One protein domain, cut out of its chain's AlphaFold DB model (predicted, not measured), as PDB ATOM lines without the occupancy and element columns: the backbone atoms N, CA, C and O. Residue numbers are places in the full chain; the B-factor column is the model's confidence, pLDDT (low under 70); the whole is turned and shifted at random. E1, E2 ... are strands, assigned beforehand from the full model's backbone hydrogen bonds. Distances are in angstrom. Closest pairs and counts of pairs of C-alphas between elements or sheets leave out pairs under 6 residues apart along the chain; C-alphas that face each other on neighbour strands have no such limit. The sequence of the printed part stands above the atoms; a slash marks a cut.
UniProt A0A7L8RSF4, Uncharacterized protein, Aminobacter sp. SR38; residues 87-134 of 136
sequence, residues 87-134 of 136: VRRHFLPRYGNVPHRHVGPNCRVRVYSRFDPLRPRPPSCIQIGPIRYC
ATOM      1  N   VAL A  87     234.071 261.446 296.378       92.19
ATOM      2  CA  VAL A  87     233.871 262.213 297.608       92.19
ATOM      3  C   VAL A  87     232.696 263.161 297.423       92.19
ATOM      4  O   VAL A  87     232.702 263.999 296.525       92.19
ATOM      5  N   ARG A  88     231.700 263.047 298.299       91.00
ATOM      6  CA  ARG A  88     230.536 263.933 298.354       91.00
ATOM      7  C   ARG A  88     230.425 264.547 299.735       91.00
ATOM      8  O   ARG A  88     230.896 263.985 300.721       91.00
ATOM      9  N   ARG A  89     229.783 265.709 299.811       90.06
ATOM     10  CA  ARG A  89     229.479 266.370 301.079       90.06
ATOM     11  C   ARG A  89     227.979 266.340 301.317       90.06
ATOM     12  O   ARG A  89     227.235 266.993 300.596       90.06
ATOM     13  N   HIS A  90     227.561 265.601 302.333       86.94
ATOM     14  CA  HIS A  90     226.188 265.587 302.827       86.94
ATOM     15  C   HIS A  90     226.162 265.049 304.267       86.94
ATOM     16  O   HIS A  90     227.200 264.687 304.828       86.94
ATOM     17  N   PHE A  91     224.977 265.034 304.882       83.12
ATOM     18  CA  PHE A  91     224.797 264.544 306.246       83.12
ATOM     19  C   PHE A  91     224.916 263.021 306.326       83.12
ATOM     20  O   PHE A  91     224.107 262.298 305.753       83.12
ATOM     21  N   LEU A  92     225.864 262.551 307.130       79.69
ATOM     22  CA  LEU A  92     226.044 261.142 307.428       79.69
ATOM     23  C   LEU A  92     225.772 260.879 308.921       79.69
ATOM     24  O   LEU A  92     226.360 261.557 309.777       79.69
ATOM     25  N   PRO A  93     224.922 259.893 309.274       75.69
ATOM     26  CA  PRO A  93     224.665 259.552 310.668       75.69
ATOM     27  C   PRO A  93     225.968 259.316 311.445       75.69
ATOM     28  O   PRO A  93     226.862 258.636 310.952       75.69
ATOM     29  N   ARG A  94     226.058 259.850 312.672       80.44
ATOM     30  CA  ARG A  94     227.240 259.841 313.570       80.44
ATOM     31  C   ARG A  94     228.399 260.774 313.196       80.44
ATOM     32  O   ARG A  94     229.165 261.114 314.088       80.44
ATOM     33  N   TYR A  95     228.525 261.202 311.940       82.44
ATOM     34  CA  TYR A  95     229.647 262.041 311.485       82.44
ATOM     35  C   TYR A  95     229.243 263.490 311.175       82.44
ATOM     36  O   TYR A  95     230.099 264.372 311.151       82.44
ATOM     37  N   GLY A  96     227.951 263.755 310.956       85.75
ATOM     38  CA  GLY A  96     227.449 265.083 310.602       85.75
ATOM     39  C   GLY A  96     227.596 265.390 309.110       85.75
ATOM     40  O   GLY A  96     227.669 264.485 308.280       85.75
ATOM     41  N   ASN A  97     227.598 266.675 308.746       86.44
ATOM     42  CA  ASN A  97     227.705 267.117 307.351       86.44
ATOM     43  C   ASN A  97     229.175 267.292 306.935       86.44
ATOM     44  O   ASN A  97     229.745 268.386 307.029       86.44
ATOM     45  N   VAL A  98     229.783 266.194 306.486       91.56
ATOM     46  CA  VAL A  98     231.220 266.093 306.196       91.56
ATOM     47  C   VAL A  98     231.474 265.590 304.774       91.56
ATOM     48  O   VAL A  98     230.671 264.817 304.242       91.56
ATOM     49  N   PRO A  99     232.586 265.994 304.136       93.69
ATOM     50  CA  PRO A  99     233.029 265.353 302.909       93.69
ATOM     51  C   PRO A  99     233.458 263.915 303.218       93.69
ATOM     52  O   PRO A  99     234.291 263.670 304.091       93.69
ATOM     53  N   HIS A 100     232.869 262.953 302.522       93.88
ATOM     54  CA  HIS A 100     233.157 261.539 302.709       93.88
ATOM     55  C   HIS A 100     232.958 260.756 301.412       93.88
ATOM     56  O   HIS A 100     232.401 261.262 300.440       93.88
ATOM     57  N   ARG A 101     233.429 259.512 301.402       91.31
ATOM     58  CA  ARG A 101     233.126 258.512 300.372       91.31
ATOM     59  C   ARG A 101     232.847 257.162 301.009       91.31
ATOM     60  O   ARG A 101     233.205 256.931 302.166       91.31
ATOM     61  N   HIS A 102     232.297 256.250 300.224       91.81
ATOM     62  CA  HIS A 102     232.080 254.872 300.629       91.81
ATOM     63  C   HIS A 102     233.026 253.929 299.882       91.81
ATOM     64  O   HIS A 102     233.223 254.037 298.671       91.81
ATOM     65  N   VAL A 103     233.649 253.000 300.617       88.31
ATOM     66  CA  VAL A 103     234.633 252.051 300.073       88.31
ATOM     67  C   VAL A 103     234.242 250.598 300.330       88.31
ATOM     68  O   VAL A 103     233.769 250.236 301.411       88.31
ATOM     69  N   GLY A 104     234.506 249.750 299.334       83.75
ATOM     70  CA  GLY A 104     234.281 248.306 299.395       83.75
ATOM     71  C   GLY A 104     232.804 247.882 299.317       83.75
ATOM     72  O   GLY A 104     231.909 248.726 299.271       83.75
ATOM     73  N   PRO A 105     232.534 246.563 299.334       79.38
ATOM     74  CA  PRO A 105     231.183 246.000 299.192       79.38
ATOM     75  C   PRO A 105     230.255 246.341 300.370       79.38
ATOM     76  O   PRO A 105     229.033 246.307 300.250       79.38
ATOM     77  N   ASN A 106     230.836 246.722 301.511       83.25
ATOM     78  CA  ASN A 106     230.103 247.115 302.710       83.25
ATOM     79  C   ASN A 106     229.886 248.630 302.828       83.25
ATOM     80  O   ASN A 106     229.438 249.087 303.880       83.25
ATOM     81  N   CYS A 107     230.201 249.405 301.784       85.50
ATOM     82  CA  CYS A 107     230.027 250.859 301.762       85.50
ATOM     83  C   CYS A 107     230.615 251.524 303.016       85.50
ATOM     84  O   CYS A 107     229.975 252.352 303.660       85.50
ATOM     85  N   ARG A 108     231.824 251.108 303.411       88.12
ATOM     86  CA  ARG A 108     232.469 251.634 304.614       88.12
ATOM     87  C   ARG A 108     232.744 253.116 304.408       88.12
ATOM     88  O   ARG A 108     233.375 253.492 303.425       88.12
ATOM     89  N   VAL A 109     232.307 253.932 305.353       90.75
ATOM     90  CA  VAL A 109     232.517 255.379 305.341       90.75
ATOM     91  C   VAL A 109     234.005 255.693 305.486       90.75
ATOM     92  O   VAL A 109     234.683 255.146 306.359       90.75
ATOM     93  N   ARG A 110     234.506 256.608 304.659       92.44
ATOM     94  CA  ARG A 110     235.810 257.262 304.821       92.44
ATOM     95  C   ARG A 110     235.581 258.766 304.819       92.44
ATOM     96  O   ARG A 110     235.172 259.324 303.803       92.44
ATOM     97  N   VAL A 111     235.792 259.393 305.973       93.75
ATOM     98  CA  VAL A 111     235.609 260.835 306.167       93.75
ATOM     99  C   VAL A 111     236.899 261.562 305.817       93.75
ATOM    100  O   VAL A 111     237.989 261.093 306.135       93.75
ATOM    101  N   TYR A 112     236.758 262.721 305.187       95.50
ATOM    102  CA  TYR A 112     237.860 263.622 304.905       95.50
ATOM    103  C   TYR A 112     237.809 264.796 305.884       95.50
ATOM    104  O   TYR A 112     236.796 265.482 306.020       95.50
ATOM    105  N   SER A 113     238.914 265.039 306.577       94.00
ATOM    106  CA  SER A 113     239.096 266.202 307.449       94.00
ATOM    107  C   SER A 113     239.900 267.272 306.721       94.00
ATOM    108  O   SER A 113     240.521 266.989 305.702       94.00
ATOM    109  N   ARG A 114     239.899 268.518 307.204       94.88
ATOM    110  CA  ARG A 114     240.801 269.539 306.645       94.88
ATOM    111  C   ARG A 114     242.252 269.071 306.766       94.88
ATOM    112  O   ARG A 114     242.589 268.380 307.725       94.88
ATOM    113  N   PHE A 115     243.076 269.431 305.784       95.50
ATOM    114  CA  PHE A 115     244.506 269.164 305.840       95.50
ATOM    115  C   PHE A 115     245.110 269.790 307.100       95.50
ATOM    116  O   PHE A 115     244.887 270.964 307.391       95.50
ATOM    117  N   ASP A 116     245.878 268.978 307.808       94.12
ATOM    118  CA  ASP A 116     246.618 269.314 309.008       94.12
ATOM    119  C   ASP A 116     248.083 268.886 308.804       94.12
ATOM    120  O   ASP A 116     248.340 267.686 308.620       94.12
ATOM    121  N   PRO A 117     249.039 269.838 308.795       92.38
ATOM    122  CA  PRO A 117     250.456 269.542 308.616       92.38
ATOM    123  C   PRO A 117     251.088 268.833 309.823       92.38
ATOM    124  O   PRO A 117     252.187 268.302 309.688       92.38
ATOM    125  N   LEU A 118     250.423 268.809 310.982       95.62
ATOM    126  CA  LEU A 118     250.912 268.150 312.198       95.62
ATOM    127  C   LEU A 118     250.554 266.658 312.251       95.62
ATOM    128  O   LEU A 118     251.037 265.933 313.120       95.62
ATOM    129  N   ARG A 119     249.697 266.182 311.342       92.56
ATOM    130  CA  ARG A 119     249.277 264.776 311.285       92.56
ATOM    131  C   ARG A 119     250.175 263.958 310.352       92.56
ATOM    132  O   ARG A 119     250.752 264.510 309.413       92.56
ATOM    133  N   PRO A 120     250.257 262.626 310.555       92.81
ATOM    134  CA  PRO A 120     250.949 261.734 309.631       92.81
ATOM    135  C   PRO A 120     250.484 261.927 308.187       92.81
ATOM    136  O   PRO A 120     249.335 262.300 307.938       92.81
ATOM    137  N   ARG A 121     251.378 261.637 307.232       92.44
ATOM    138  CA  ARG A 121     251.104 261.801 305.801       92.44
ATOM    139  C   ARG A 121     249.800 261.077 305.425       92.44
ATOM    140  O   ARG A 121     249.750 259.852 305.536       92.44
ATOM    141  N   PRO A 122     248.768 261.801 304.958       91.88
ATOM    142  CA  PRO A 122     247.485 261.187 304.661       91.88
ATOM    143  C   PRO A 122     247.571 260.303 303.406       91.88
ATOM    144  O   PRO A 122     248.247 260.683 302.442       91.88
ATOM    145  N   PRO A 123     246.869 259.156 303.368       88.88
ATOM    146  CA  PRO A 123     246.789 258.291 302.190       88.88
ATOM    147  C   PRO A 123     246.159 258.967 300.969       88.88
ATOM    148  O   PRO A 123     246.524 258.648 299.840       88.88
ATOM    149  N   SER A 124     245.194 259.870 301.165       91.69
ATOM    150  CA  SER A 124     244.544 260.569 300.057       91.69
ATOM    151  C   SER A 124     244.096 261.971 300.456       91.69
ATOM    152  O   SER A 124     243.689 262.210 301.593       91.69
ATOM    153  N   CYS A 125     244.163 262.905 299.509       94.31
ATOM    154  CA  CYS A 125     243.633 264.252 299.666       94.31
ATOM    155  C   CYS A 125     242.879 264.675 298.413       94.31
ATOM    156  O   CYS A 125     243.202 264.248 297.307       94.31
ATOM    157  N   ILE A 126     241.924 265.570 298.605       93.38
ATOM    158  CA  ILE A 126     241.162 266.234 297.559       93.38
ATOM    159  C   ILE A 126     241.142 267.742 297.817       93.38
ATOM    160  O   ILE A 126     241.308 268.198 298.952       93.38
ATOM    161  N   GLN A 127     240.895 268.510 296.764       94.62
ATOM    162  CA  GLN A 127     240.692 269.950 296.843       94.62
ATOM    163  C   GLN A 127     239.204 270.249 296.638       94.62
ATOM    164  O   GLN A 127     238.629 269.842 295.631       94.62
ATOM    165  N   ILE A 128     238.574 270.952 297.582       86.50
ATOM    166  CA  ILE A 128     237.199 271.449 297.442       86.50
ATOM    167  C   ILE A 128     237.244 272.967 297.617       86.50
ATOM    168  O   ILE A 128     237.368 273.477 298.735       86.50
ATOM    169  N   GLY A 129     237.168 273.691 296.500       89.94
ATOM    170  CA  GLY A 129     237.381 275.138 296.482       89.94
ATOM    171  C   GLY A 129     238.778 275.498 297.018       89.94
ATOM    172  O   GLY A 129     239.759 274.880 296.602       89.94
ATOM    173  N   PRO A 130     238.905 276.454 297.957       93.06
ATOM    174  CA  PRO A 130     240.202 276.846 298.508       93.06
ATOM    175  C   PRO A 130     240.723 275.892 299.596       93.06
ATOM    176  O   PRO A 130     241.852 276.043 300.053       93.06
ATOM    177  N   ILE A 131     239.927 274.911 300.035       93.25
ATOM    178  CA  ILE A 131     240.271 274.058 301.175       93.25
ATOM    179  C   ILE A 131     240.703 272.674 300.688       93.25
ATOM    180  O   ILE A 131     239.976 271.989 299.962       93.25
ATOM    181  N   ARG A 132     241.867 272.232 301.169       94.94
ATOM    182  CA  ARG A 132     242.346 270.860 301.008       94.94
ATOM    183  C   ARG A 132     241.775 269.977 302.112       94.94
ATOM    184  O   ARG A 132     241.924 270.284 303.296       94.94
ATOM    185  N   TYR A 133     241.157 268.871 301.726       95.75
ATOM    186  CA  TYR A 133     240.646 267.858 302.639       95.75
ATOM    187  C   TYR A 133     241.400 266.548 302.437       95.75
ATOM    188  O   TYR A 133     241.671 266.160 301.306       95.75
ATOM    189  N   CYS A 134     241.725 265.853 303.518       95.38
ATOM    190  CA  CYS A 134     242.488 264.619 303.498       95.38
ATOM    191  C   CYS A 134     241.813 263.533 304.336       95.38
ATOM    192  O   CYS A 134     241.196 263.794 305.370       95.38
TER     193      CYS A 134
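AT A GLANCE: This is residues 87 to 134 of the 136 residues of an uncharacterized protein of Aminobacter sp. SR38 (UniProt A0A7L8RSF4). A strongly twisted antiparallel sheet curls like part of a barrel, E3 in its middle, E1 and E2 toward one end, hairpin E4 and E5 at the other. Residues 103 to 108 stick out. The printed part has 48 residues and five named strands, all strand, in sheet order E1 E2 E3 E5 E4. It is only just compact, close to loose: radius of gyration of the C-alphas 11.3 A, spans 30 by 19 by 17 A.

IN THESE COORDINATES: E3, residues 108 to 114, is 19.9 A long. E2, 96 to 103, bends by 77 degrees at 99. E1, 88 to 92, begins at C-alpha (230.536, 263.933, 298.354). E4 is 124 to 128. E5, 131 to 134, ends at C-alpha (242.488, 264.619, 303.498).

HOW THE PARTS SIT: E1, E2 and E3 form a meander, each antiparallel to the one before. Within hydrogen-bond range are N 92 and O 96, 2.9 A; N 110 and O 101, 2.8 A; N 134 and O 113, 2.7 A, between E5 and E3.

THE WHOLE: The printed part has no cut; no printed residue is under 70 in pLDDT.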